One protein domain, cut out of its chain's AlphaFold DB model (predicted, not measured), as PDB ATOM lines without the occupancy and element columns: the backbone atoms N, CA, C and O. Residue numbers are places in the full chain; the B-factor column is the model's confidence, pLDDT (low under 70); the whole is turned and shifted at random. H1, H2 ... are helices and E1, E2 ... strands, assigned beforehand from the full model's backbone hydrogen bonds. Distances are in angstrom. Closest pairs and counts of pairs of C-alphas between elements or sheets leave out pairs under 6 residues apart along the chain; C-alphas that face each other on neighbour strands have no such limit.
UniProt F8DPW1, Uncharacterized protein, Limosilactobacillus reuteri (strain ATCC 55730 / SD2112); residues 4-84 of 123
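What this domain is: This is residues 4 to 84 of the 123 residues of an uncharacterized protein of Limosilactobacillus reuteri (strain ATCC 55730 / SD2112) (UniProt F8DPW1). A three-stranded antiparallel sheet, E1, E2 and E3, has two helices over one face, H1 and H2, which lie side by side and run along the strands in opposite ways. The short helix H3 sits beyond the end of H2, away from the sheet, and the long link from E3 to H2 runs past the E3 edge, where residues 52 and 53 pair with the sheet. The printed part has 81 residues with three named helices and three named strands, in the order H1, E1, E2, E3, H2, H3; the sheet's order is E1, E2, E3, and the class is mixed, helices and strands. The whole is compact, with a radius of gyration of the C-alphas of 11.6 A, and elongated, spanning 34 by 20 by 19 A.

Where its parts are: E1 is residues 16 to 21, 16.4 A from first to last C-alpha. E2 is residues 24 to 29, 16.5 A, and E3 is residues 37 to 42, 13.1 A. H1 is residues 4 to 11, 10.4 A, beginning at C-alpha 4 at (-14.731, -31.952, 41.905). H2, residues 63 to 78, is the longest helix at 22.3 A and begins at C-alpha 63 at (-13.319, -49.262, 56.992). H3, residues 81 to 84, ends at C-alpha 84 at (-17.244, -25.361, 46.787).

How they stand to each other: E1, E2 and E3 form a meander, each strand the antiparallel neighbour of the one before. E1 and E2 are a hairpin at 153 degrees, with N 19 and O 26 2.9 A apart, within hydrogen-bond range. E2 and E3 are a hairpin at 164 degrees, with N 25 and O 41 2.8 A apart, also within range. Residues 39 to 40 of E3 pair antiparallel with residues 52 to 53. H1 and H2 are on the same face of the sheet, making two layers, helices on one face of a sheet. H1, at a height of 6.6 A over the sheet, lies over E1, but only just, with 3 of its 8 C-alphas. H2, at a height of 10.2 A, lies over E2 with 10 of its 16 C-alphas. H1 and H2 touch, at a shallow tilt of 13 degrees, opposite ways; their closest C-alphas, those of Ile 10 and Ala 69, are 5.5 A apart. H3 is not on the sheet; it is close to H2 but not clearly touching, their closest C-alphas, those of Leu 76 and Arg 84, being 7.4 A apart. In H1 and H2 every O i to N i+4 pair is within hydrogen-bond range; H3 is too short for such a pair.

The domain as a whole: The two C-alphas farthest apart, those of Asp 60 and Asn 82, are 34.3 A apart. The printed part has no cut. The link from E3 to H2, 20 residues, is long. The mean pLDDT of the printed part is 90.0, and residues 33 to 35 are under 70.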
ATOM      1  N   LYS A   4     -15.533 -31.098  42.796       90.50
ATOM      2  CA  LYS A   4     -14.731 -31.952  41.905       90.50
ATOM      3  C   LYS A   4     -13.514 -32.565  42.603       90.50
ATOM      4  O   LYS A   4     -13.182 -33.711  42.333       90.50
ATOM      5  N   GLU A   5     -12.864 -31.820  43.495       92.12
ATOM      6  CA  GLU A   5     -11.729 -32.331  44.272       92.12
ATOM      7  C   GLU A   5     -12.198 -33.420  45.239       92.12
ATOM      8  O   GLU A   5     -11.595 -34.487  45.288       92.12
ATOM      9  N   ALA A   6     -13.320 -33.193  45.931       93.00
ATOM     10  CA  ALA A   6     -13.924 -34.185  46.816       93.00
ATOM     11  C   ALA A   6     -14.260 -35.491  46.074       93.00
ATOM     12  O   ALA A   6     -13.922 -36.575  46.546       93.00
ATOM     13  N   LEU A   7     -14.854 -35.395  44.878       93.44
ATOM     14  CA  LEU A   7     -15.125 -36.562  44.034       93.44
ATOM     15  C   LEU A   7     -13.848 -37.317  43.667       93.44
ATOM     16  O   LEU A   7     -13.842 -38.541  43.722       93.44
ATOM     17  N   ASN A   8     -12.774 -36.611  43.314       94.62
ATOM     18  CA  ASN A   8     -11.507 -37.248  42.964       94.62
ATOM     19  C   ASN A   8     -10.904 -37.996  44.157       94.62
ATOM     20  O   ASN A   8     -10.463 -39.130  43.991       94.62
ATOM     21  N   PHE A   9     -10.924 -37.405  45.356       94.69
ATOM     22  CA  PHE A   9     -10.421 -38.072  46.558       94.69
ATOM     23  C   PHE A   9     -11.228 -39.321  46.911       94.69
ATOM     24  O   PHE A   9     -10.640 -40.354  47.224       94.69
ATOM     25  N   ILE A  10     -12.559 -39.246  46.832       93.75
ATOM     26  CA  ILE A  10     -13.424 -40.390  47.139       93.75
ATOM     27  C   ILE A  10     -13.278 -41.478  46.067       93.75
ATOM     28  O   ILE A  10     -13.075 -42.639  46.401       93.75
ATOM     29  N   ASN A  11     -13.304 -41.126  44.781       93.75
ATOM     30  CA  ASN A  11     -13.205 -42.095  43.680       93.75
ATOM     31  C   ASN A  11     -11.812 -42.724  43.522       93.75
ATOM     32  O   ASN A  11     -11.681 -43.742  42.843       93.75
ATOM     33  N   ALA A  12     -10.781 -42.146  44.142       93.50
ATOM     34  CA  ALA A  12      -9.455 -42.752  44.224       93.50
ATOM     35  C   ALA A  12      -9.390 -43.936  45.210       93.50
ATOM     36  O   ALA A  12      -8.387 -44.646  45.238       93.50
ATOM     37  N   THR A  13     -10.428 -44.154  46.025       92.44
ATOM     38  CA  THR A  13     -10.518 -45.319  46.915       92.44
ATOM     39  C   THR A  13     -10.838 -46.610  46.153       92.44
ATOM     40  O   THR A  13     -11.251 -46.601  44.984       92.44
ATOM     41  N   THR A  14     -10.606 -47.754  46.798       92.31
ATOM     42  CA  THR A  14     -10.785 -49.067  46.167       92.31
ATOM     43  C   THR A  14     -12.199 -49.595  46.319       92.31
ATOM     44  O   THR A  14     -12.650 -50.274  45.406       92.31
ATOM     45  N   THR A  15     -12.909 -49.243  47.392       92.88
ATOM     46  CA  THR A  15     -14.241 -49.790  47.709       92.88
ATOM     47  C   THR A  15     -15.364 -48.754  47.744       92.88
ATOM     48  O   THR A  15     -16.535 -49.125  47.791       92.88
ATOM     49  N   VAL A  16     -15.053 -47.456  47.645       93.12
ATOM     50  CA  VAL A  16     -16.052 -46.377  47.630       93.12
ATOM     51  C   VAL A  16     -16.020 -45.635  46.296       93.12
ATOM     52  O   VAL A  16     -14.984 -45.467  45.654       93.12
ATOM     53  N   ARG A  17     -17.186 -45.160  45.861       92.56
ATOM     54  CA  ARG A  17     -17.310 -44.204  44.759       92.56
ATOM     55  C   ARG A  17     -18.290 -43.099  45.116       92.56
ATOM     56  O   ARG A  17     -19.225 -43.305  45.883       92.56
ATOM     57  N   ALA A  18     -18.111 -41.932  44.519       93.56
ATOM     58  CA  ALA A  18     -19.021 -40.809  44.632       93.56
ATOM     59  C   ALA A  18     -19.394 -40.258  43.258       93.56
ATOM     60  O   ALA A  18     -18.567 -40.178  42.344       93.56
ATOM     61  N   LYS A  19     -20.651 -39.829  43.133       92.50
ATOM     62  CA  LYS A  19     -21.180 -39.158  41.942       92.50
ATOM     63  C   LYS A  19     -22.028 -37.960  42.352       92.50
ATOM     64  O   LYS A  19     -22.687 -37.989  43.391       92.50
ATOM     65  N   VAL A  20     -22.029 -36.924  41.522       91.50
ATOM     66  CA  VAL A  20     -22.983 -35.818  41.649       91.50
ATOM     67  C   VAL A  20     -24.145 -36.086  40.709       91.50
ATOM     68  O   VAL A  20     -23.928 -36.392  39.539       91.50
ATOM     69  N   ASP A  21     -25.357 -35.979  41.239       87.69
ATOM     70  CA  ASP A  21     -26.605 -36.063  40.492       87.69
ATOM     71  C   ASP A  21     -27.496 -34.881  40.890       87.69
ATOM     72  O   ASP A  21     -27.926 -34.765  42.044       87.69
ATOM     73  N   GLY A  22     -27.678 -33.947  39.954       87.19
ATOM     74  CA  GLY A  22     -28.264 -32.634  40.222       87.19
ATOM     75  C   GLY A  22     -27.540 -31.904  41.358       87.19
ATOM     76  O   GLY A  22     -26.322 -31.726  41.325       87.19
ATOM     77  N   ASP A  23     -28.300 -31.518  42.382       89.25
ATOM     78  CA  ASP A  23     -27.791 -30.810  43.560       89.25
ATOM     79  C   ASP A  23     -27.240 -31.736  44.653       89.25
ATOM     80  O   ASP A  23     -26.880 -31.253  45.728       89.25
ATOM     81  N   TYR A  24     -27.165 -33.048  44.418       91.44
ATOM     82  CA  TYR A  24     -26.768 -34.024  45.432       91.44
ATOM     83  C   TYR A  24     -25.448 -34.712  45.101       91.44
ATOM     84  O   TYR A  24     -25.247 -35.218  43.999       91.44
ATOM     85  N   LEU A  25     -24.567 -34.800  46.098       93.50
ATOM     86  CA  LEU A  25     -23.442 -35.726  46.099       93.50
ATOM     87  C   LEU A  25     -23.911 -37.025  46.752       93.50
ATOM     88  O   LEU A  25     -24.392 -37.027  47.884       93.50
ATOM     89  N   ASN A  26     -23.768 -38.127  46.027       93.38
ATOM     90  CA  ASN A  26     -24.133 -39.458  46.483       93.38
ATOM     91  C   ASN A  26     -22.863 -40.308  46.590       93.38
ATOM     92  O   ASN A  26     -22.012 -40.257  45.697       93.38
ATOM     93  N   VAL A  27     -22.745 -41.082  47.666       93.75
ATOM     94  CA  VAL A  27     -21.612 -41.964  47.962       93.75
ATOM     95  C   VAL A  27     -22.114 -43.401  48.035       93.75
ATOM     96  O   VAL A  27     -23.113 -43.675  48.701       93.75
ATOM     97  N   PHE A  28     -21.423 -44.301  47.343       92.19
ATOM     98  CA  PHE A  28     -21.820 -45.688  47.111       92.19
ATOM     99  C   PHE A  28     -20.656 -46.626  47.384       92.19
ATOM    100  O   PHE A  28     -19.491 -46.234  47.264       92.19
ATOM    101  N   SER A  29     -20.978 -47.887  47.656       91.12
ATOM    102  CA  SER A  29     -20.020 -48.964  47.437       91.12
ATOM    103  C   SER A  29     -19.665 -49.046  45.946       91.12
ATOM    104  O   SER A  29     -20.499 -48.772  45.069       91.12
ATOM    105  N   LYS A  30     -18.402 -49.344  45.640       88.06
ATOM    106  CA  LYS A  30     -17.859 -49.239  44.280       88.06
ATOM    107  C   LYS A  30     -18.502 -50.222  43.310       88.06
ATOM    108  O   LYS A  30     -18.876 -49.814  42.210       88.06
ATOM    109  N   ASP A  31     -18.693 -51.457  43.755       80.88
ATOM    110  CA  ASP A  31     -19.168 -52.567  42.922       80.88
ATOM    111  C   ASP A  31     -20.699 -52.701  42.912       80.88
ATOM    112  O   ASP A  31     -21.266 -53.589  42.274       80.88
ATOM    113  N   MET A  32     -21.401 -51.785  43.584       72.00
ATOM    114  CA  MET A  32     -22.854 -51.801  43.638       72.00
ATOM    115  C   MET A  32     -23.455 -51.267  42.330       72.00
ATOM    116  O   MET A  32     -23.250 -50.108  41.951       72.00
ATOM    117  N   ILE A  33     -24.209 -52.131  41.645       65.00
ATOM    118  CA  ILE A  33     -24.849 -51.863  40.345       65.00
ATOM    119  C   ILE A  33     -26.092 -50.965  40.502       65.00
ATOM    120  O   ILE A  33     -26.465 -50.256  39.569       65.00
ATOM    121  N   SER A  34     -26.722 -50.952  41.680       67.69
ATOM    122  CA  SER A  34     -27.897 -50.126  41.972       67.69
ATOM    123  C   SER A  34     -27.528 -48.750  42.536       67.69
ATOM    124  O   SER A  34     -26.456 -48.554  43.107       67.69
ATOM    125  N   ASP A  35     -28.459 -47.796  42.443       68.19
ATOM    126  CA  ASP A  35     -28.374 -46.467  43.071       68.19
ATOM    127  C   ASP A  35     -28.539 -46.506  44.609       68.19
ATOM    128  O   ASP A  35     -29.072 -45.580  45.220       68.19
ATOM    129  N   ASN A  36     -28.055 -47.569  45.256       81.38
ATOM    130  CA  ASN A  36     -28.016 -47.702  46.708       81.38
ATOM    131  C   ASN A  36     -26.837 -46.903  47.266       81.38
ATOM    132  O   ASN A  36     -25.764 -47.423  47.568       81.38
ATOM    133  N   TRP A  37     -27.035 -45.595  47.367       89.31
ATOM    134  CA  TRP A  37     -26.148 -44.721  48.121       89.31
ATOM    135  C   TRP A  37     -26.209 -45.082  49.610       89.31
ATOM    136  O   TRP A  37     -27.255 -45.482  50.118       89.31
ATOM    137  N   PHE A  38     -25.101 -44.893  50.324       91.81
ATOM    138  CA  PHE A  38     -25.072 -44.990  51.785       91.81
ATOM    139  C   PHE A  38     -24.905 -43.629  52.463       91.81
ATOM    140  O   PHE A  38     -25.393 -43.435  53.578       91.81
ATOM    141  N   LEU A  39     -24.314 -42.652  51.766       93.56
ATOM    142  CA  LEU A  39     -24.367 -41.237  52.136       93.56
ATOM    143  C   LEU A  39     -24.891 -40.420  50.963       93.56
ATOM    144  O   LEU A  39     -24.452 -40.585  49.825       93.56
ATOM    145  N   LYS A  40     -25.805 -39.501  51.254       93.50
ATOM    146  CA  LYS A  40     -26.311 -38.531  50.290       93.50
ATOM    147  C   LYS A  40     -26.378 -37.167  50.948       93.50
ATOM    148  O   LYS A  40     -27.048 -36.990  51.959       93.50
ATOM    149  N   LEU A  41     -25.699 -36.192  50.364       94.69
ATOM    150  CA  LEU A  41     -25.706 -34.819  50.848       94.69
ATOM    151  C   LEU A  41     -26.076 -33.857  49.735       94.69
ATOM    152  O   LEU A  41     -25.660 -34.019  48.588       94.69
ATOM    153  N   ASN A  42     -26.847 -32.832  50.082       93.06
ATOM    154  CA  ASN A  42     -26.982 -31.680  49.208       93.06
ATOM    155  C   ASN A  42     -25.597 -31.024  49.063       93.06
ATOM    156  O   ASN A  42     -24.852 -30.893  50.032       93.06
ATOM    157  N   THR A  43     -25.231 -30.601  47.862       88.88
ATOM    158  CA  THR A  43     -23.942 -29.948  47.583       88.88
ATOM    159  C   THR A  43     -23.751 -28.642  48.369       88.88
ATOM    160  O   THR A  43     -22.618 -28.219  48.615       88.88
ATOM    161  N   LYS A  44     -24.853 -28.048  48.842       88.88
ATOM    162  CA  LYS A  44     -24.909 -26.876  49.726       88.88
ATOM    163  C   LYS A  44     -25.066 -27.224  51.217       88.88
ATOM    164  O   LYS A  44     -25.245 -26.319  52.023       88.88
ATOM    165  N   ALA A  45     -24.999 -28.501  51.606       89.88
ATOM    166  CA  ALA A  45     -25.100 -28.937  53.002       89.88
ATOM    167  C   ALA A  45     -23.996 -28.320  53.874       89.88
ATOM    168  O   ALA A  45     -22.828 -28.345  53.502       89.88
ATOM    169  N   ILE A  46     -24.336 -27.792  55.046       90.56
ATOM    170  CA  ILE A  46     -23.369 -27.118  55.935       90.56
ATOM    171  C   ILE A  46     -22.984 -27.950  57.159       90.56
ATOM    172  O   ILE A  46     -22.062 -27.596  57.879       90.56
ATOM    173  N   ASN A  47     -23.687 -29.054  57.407       90.69
ATOM    174  CA  ASN A  47     -23.448 -29.930  58.545       90.69
ATOM    175  C   ASN A  47     -23.912 -31.363  58.243       90.69
ATOM    176  O   ASN A  47     -24.602 -31.620  57.251       90.69
ATOM    177  N   TRP A  48     -23.561 -32.288  59.135       92.19
ATOM    178  CA  TRP A  48     -23.937 -33.699  59.038       92.19
ATOM    179  C   TRP A  48     -25.421 -33.985  59.276       92.19
ATOM    180  O   TRP A  48     -25.886 -35.059  58.890       92.19
ATOM    181  N   ASP A  49     -26.160 -33.059  59.884       89.81
ATOM    182  CA  ASP A  49     -27.593 -33.230  60.162       89.81
ATOM    183  C   ASP A  49     -28.409 -33.224  58.868       89.81
ATOM    184  O   ASP A  49     -29.415 -33.919  58.744       89.81
ATOM    185  N   THR A  50     -27.925 -32.492  57.865       87.81
ATOM    186  CA  THR A  50     -28.517 -32.446  56.520       87.81
ATOM    187  C   THR A  50     -28.044 -33.575  55.596       87.81
ATOM    188  O   THR A  50     -28.505 -33.677  54.456       87.81
ATOM    189  N   VAL A  51     -27.136 -34.439  56.066       91.31
ATOM    190  CA  VAL A  51     -26.637 -35.592  55.306       91.31
ATOM    191  C   VAL A  51     -27.542 -36.793  55.553       91.31
ATOM    192  O   VAL A  51     -27.630 -37.320  56.664       91.31
ATOM    193  N   LEU A  52     -28.184 -37.263  54.487       90.38
ATOM    194  CA  LEU A  52     -28.990 -38.474  54.496       90.38
ATOM    195  C   LEU A  52     -28.077 -39.701  54.575       90.38
ATOM    196  O   LEU A  52     -27.089 -39.815  53.845       90.38
ATOM    197  N   LYS A  53     -28.435 -40.631  55.461       91.19
ATOM    198  CA  LYS A  53     -27.672 -41.845  55.766       91.19
ATOM    199  C   LYS A  53     -28.549 -43.056  55.479       91.19
ATOM    200  O   LYS A  53     -29.634 -43.175  56.045       91.19
ATOM    201  N   HIS A  54     -28.082 -43.954  54.622       88.62
ATOM    202  CA  HIS A  54     -28.761 -45.211  54.330       88.62
ATOM    203  C   HIS A  54     -27.779 -46.367  54.489       88.62
ATOM    204  O   HIS A  54     -27.192 -46.863  53.533       88.62
ATOM    205  N   TRP A  55     -27.593 -46.810  55.731       87.31
ATOM    206  CA  TRP A  55     -26.601 -47.839  56.056       87.31
ATOM    207  C   TRP A  55     -26.886 -49.202  55.417       87.31
ATOM    208  O   TRP A  55     -25.969 -50.001  55.285       87.31
ATOM    209  N   GLY A  56     -28.112 -49.446  54.937       82.31
ATOM    210  CA  GLY A  56     -28.424 -50.618  54.112       82.31
ATOM    211  C   GLY A  56     -27.669 -50.656  52.774       82.31
ATOM    212  O   GLY A  56     -27.494 -51.734  52.217       82.31
ATOM    213  N   GLY A  57     -27.186 -49.511  52.279       81.25
ATOM    214  CA  GLY A  57     -26.317 -49.416  51.100       81.25
ATOM    215  C   GLY A  57     -24.818 -49.527  51.409       81.25
ATOM    216  O   GLY A  57     -24.002 -49.458  50.492       81.25
ATOM    217  N   LEU A  58     -24.429 -49.645  52.685       87.62
ATOM    218  CA  LEU A  58     -23.032 -49.798  53.090       87.62
ATOM    219  C   LEU A  58     -22.661 -51.285  53.077       87.62
ATOM    220  O   LEU A  58     -22.662 -51.949  54.112       87.62
ATOM    221  N   THR A  59     -22.359 -51.810  51.893       86.00
ATOM    222  CA  THR A  59     -21.936 -53.204  51.695       86.00
ATOM    223  C   THR A  59     -20.558 -53.248  51.051       86.00
ATOM    224  O   THR A  59     -20.274 -52.467  50.145       86.00
ATOM    225  N   ASP A  60     -19.698 -54.156  51.512       87.50
ATOM    226  CA  ASP A  60     -18.377 -54.410  50.912       87.50
ATOM    227  C   ASP A  60     -17.450 -53.178  50.855       87.50
ATOM    228  O   ASP A  60     -16.584 -53.062  49.991       87.50
ATOM    229  N   VAL A  61     -17.621 -52.244  51.799       90.69
ATOM    230  CA  VAL A  61     -16.765 -51.062  51.948       90.69
ATOM    231  C   VAL A  61     -15.704 -51.313  53.015       90.69
ATOM    232  O   VAL A  61     -16.023 -51.648  54.158       90.69
ATOM    233  N   ALA A  62     -14.438 -51.098  52.661       94.06
ATOM    234  CA  ALA A  62     -13.338 -51.170  53.612       94.06
ATOM    235  C   ALA A  62     -13.455 -50.033  54.651       94.06
ATOM    236  O   ALA A  62     -13.683 -48.881  54.267       94.06
ATOM    237  N   PRO A  63     -13.246 -50.298  55.957       93.69
ATOM    238  CA  PRO A  63     -13.319 -49.262  56.992       93.69
ATOM    239  C   PRO A  63     -12.402 -48.058  56.730       93.69
ATOM    240  O   PRO A  63     -12.768 -46.922  57.018       93.69
ATOM    241  N   GLU A  64     -11.230 -48.297  56.143       95.81
ATOM    242  CA  GLU A  64     -10.245 -47.269  55.781       95.81
ATOM    243  C   GLU A  64     -10.761 -46.328  54.685       95.81
ATOM    244  O   GLU A  64     -10.587 -45.108  54.767       95.81
ATOM    245  N   ASP A  65     -11.435 -46.883  53.679       94.88
ATOM    246  CA  ASP A  65     -12.034 -46.110  52.594       94.88
ATOM    247  C   ASP A  65     -13.266 -45.342  53.075       94.88
ATOM    248  O   ASP A  65     -13.455 -44.187  52.690       94.88
ATOM    249  N   LEU A  66     -14.069 -45.941  53.963       94.56
ATOM    250  CA  LEU A  66     -15.178 -45.250  54.616       94.56
ATOM    251  C   LEU A  66     -14.673 -44.058  55.434       94.56
ATOM    252  O   LEU A  66     -15.188 -42.951  55.278       94.56
ATOM    253  N   ALA A  67     -13.647 -44.261  56.263       95.25
ATOM    254  CA  ALA A  67     -13.052 -43.197  57.065       95.25
ATOM    255  C   ALA A  67     -12.520 -42.064  56.178       95.25
ATOM    256  O   ALA A  67     -12.777 -40.891  56.448       95.25
ATOM    257  N   ARG A  68     -11.853 -42.405  55.068       95.12
ATOM    258  CA  ARG A  68     -11.373 -41.419  54.092       95.12
ATOM    259  C   ARG A  68     -12.519 -40.664  53.425       95.12
ATOM    260  O   ARG A  68     -12.440 -39.447  53.280       95.12
ATOM    261  N   ALA A  69     -13.586 -41.352  53.024       94.50
ATOM    262  CA  ALA A  69     -14.751 -40.705  52.432       94.50
ATOM    263  C   ALA A  69     -15.427 -39.750  53.427       94.50
ATOM    264  O   ALA A  69     -15.787 -38.633  53.056       94.50
ATOM    265  N   MET A  70     -15.545 -40.151  54.695       95.12
ATOM    266  CA  MET A  70     -16.091 -39.306  55.758       95.12
ATOM    267  C   MET A  70     -15.215 -38.082  56.042       95.12
ATOM    268  O   MET A  70     -15.762 -36.989  56.171       95.12
ATOM    269  N   ASP A  71     -13.887 -38.225  56.068       96.50
ATOM    270  CA  ASP A  71     -12.950 -37.098  56.206       96.50
ATOM    271  C   ASP A  71     -13.103 -36.088  55.059       96.50
ATOM    272  O   ASP A  71     -13.235 -34.882  55.275       96.50
ATOM    273  N   VAL A  72     -13.183 -36.578  53.818       95.69
ATOM    274  CA  VAL A  72     -13.402 -35.718  52.648       95.69
ATOM    275  C   VAL A  72     -14.748 -34.998  52.741       95.69
ATOM    276  O   VAL A  72     -14.824 -33.806  52.446       95.69
ATOM    277  N   ILE A  73     -15.813 -35.679  53.173       94.62
ATOM    278  CA  ILE A  73     -17.124 -35.046  53.366       94.62
ATOM    279  C   ILE A  73     -17.059 -33.997  54.475       94.62
ATOM    280  O   ILE A  73     -17.551 -32.894  54.260       94.62
ATOM    281  N   GLN A  74     -16.411 -34.281  55.605       95.62
ATOM    282  CA  GLN A  74     -16.223 -33.308  56.685       95.62
ATOM    283  C   GLN A  74     -15.531 -32.045  56.164       95.62
ATOM    284  O   GLN A  74     -16.072 -30.950  56.287       95.62
ATOM    285  N   ARG A  75     -14.411 -32.195  55.448       94.56
ATOM    286  CA  ARG A  75     -13.701 -31.070  54.819       94.56
ATOM    287  C   ARG A  75     -14.564 -30.305  53.814       94.56
ATOM    288  O   ARG A  75     -14.360 -29.106  53.610       94.56
ATOM    289  N   LEU A  76     -15.496 -30.985  53.140       92.88
ATOM    290  CA  LEU A  76     -16.442 -30.336  52.238       92.88
ATOM    291  C   LEU A  76     -17.444 -29.505  53.040       92.88
ATOM    292  O   LEU A  76     -17.657 -28.351  52.688       92.88
ATOM    293  N   LEU A  77     -18.008 -30.062  54.114       92.50
ATOM    294  CA  LEU A  77     -18.943 -29.379  55.011       92.50
ATOM    295  C   LEU A  77     -18.298 -28.153  55.680       92.50
ATOM    296  O   LEU A  77     -18.926 -27.099  55.726       92.50
ATOM    297  N   ASP A  78     -17.028 -28.254  56.069       93.69
ATOM    298  CA  ASP A  78     -16.256 -27.153  56.665       93.69
ATOM    299  C   ASP A  78     -15.896 -26.055  55.654       93.69
ATOM    300  O   ASP A  78     -15.598 -24.922  56.026       93.69
ATOM    301  N   THR A  79     -15.917 -26.366  54.353       91.19
ATOM    302  CA  THR A  79     -15.684 -25.362  53.311       91.19
ATOM    303  C   THR A  79     -16.932 -24.483  53.158       91.19
ATOM    304  O   THR A  79     -18.021 -25.033  52.979       91.19
ATOM    305  N   PRO A  80     -16.817 -23.145  53.109       89.69
ATOM    306  CA  PRO A  80     -17.930 -22.260  52.767       89.69
ATOM    307  C   PRO A  80     -18.593 -22.630  51.432       89.69
ATOM    308  O   PRO A  80     -17.918 -22.933  50.451       89.69
ATOM    309  N   VAL A  81     -19.928 -22.607  51.371       86.50
ATOM    310  CA  VAL A  81     -20.698 -23.080  50.201       86.50
ATOM    311  C   VAL A  81     -20.268 -22.385  48.902       86.50
ATOM    312  O   VAL A  81     -20.097 -23.052  47.884       86.50
ATOM    313  N   ASN A  82     -20.024 -21.076  48.941       83.38
ATOM    314  CA  ASN A  82     -19.549 -20.272  47.807       83.38
ATOM    315  C   ASN A  82     -18.188 -20.731  47.247       83.38
ATOM    316  O   ASN A  82     -17.948 -20.590  46.054       83.38
ATOM    317  N   GLU A  83     -17.318 -21.321  48.066       85.31
ATOM    318  CA  GLU A  83     -15.994 -21.800  47.642       85.31
ATOM    319  C   GLU A  83     -16.018 -23.221  47.051       85.31
ATOM    320  O   GLU A  83     -15.055 -23.663  46.413       85.31
ATOM    321  N   ARG A  84     -17.110 -23.969  47.254       84.81
ATOM    322  CA  ARG A  84     -17.244 -25.361  46.787       84.81
ATOM    323  C   ARG A  84     -17.560 -25.459  45.302       84.81
ATOM    324  O   ARG A  84     -17.196 -26.450  44.654       84.81
TER     325      ARG A  84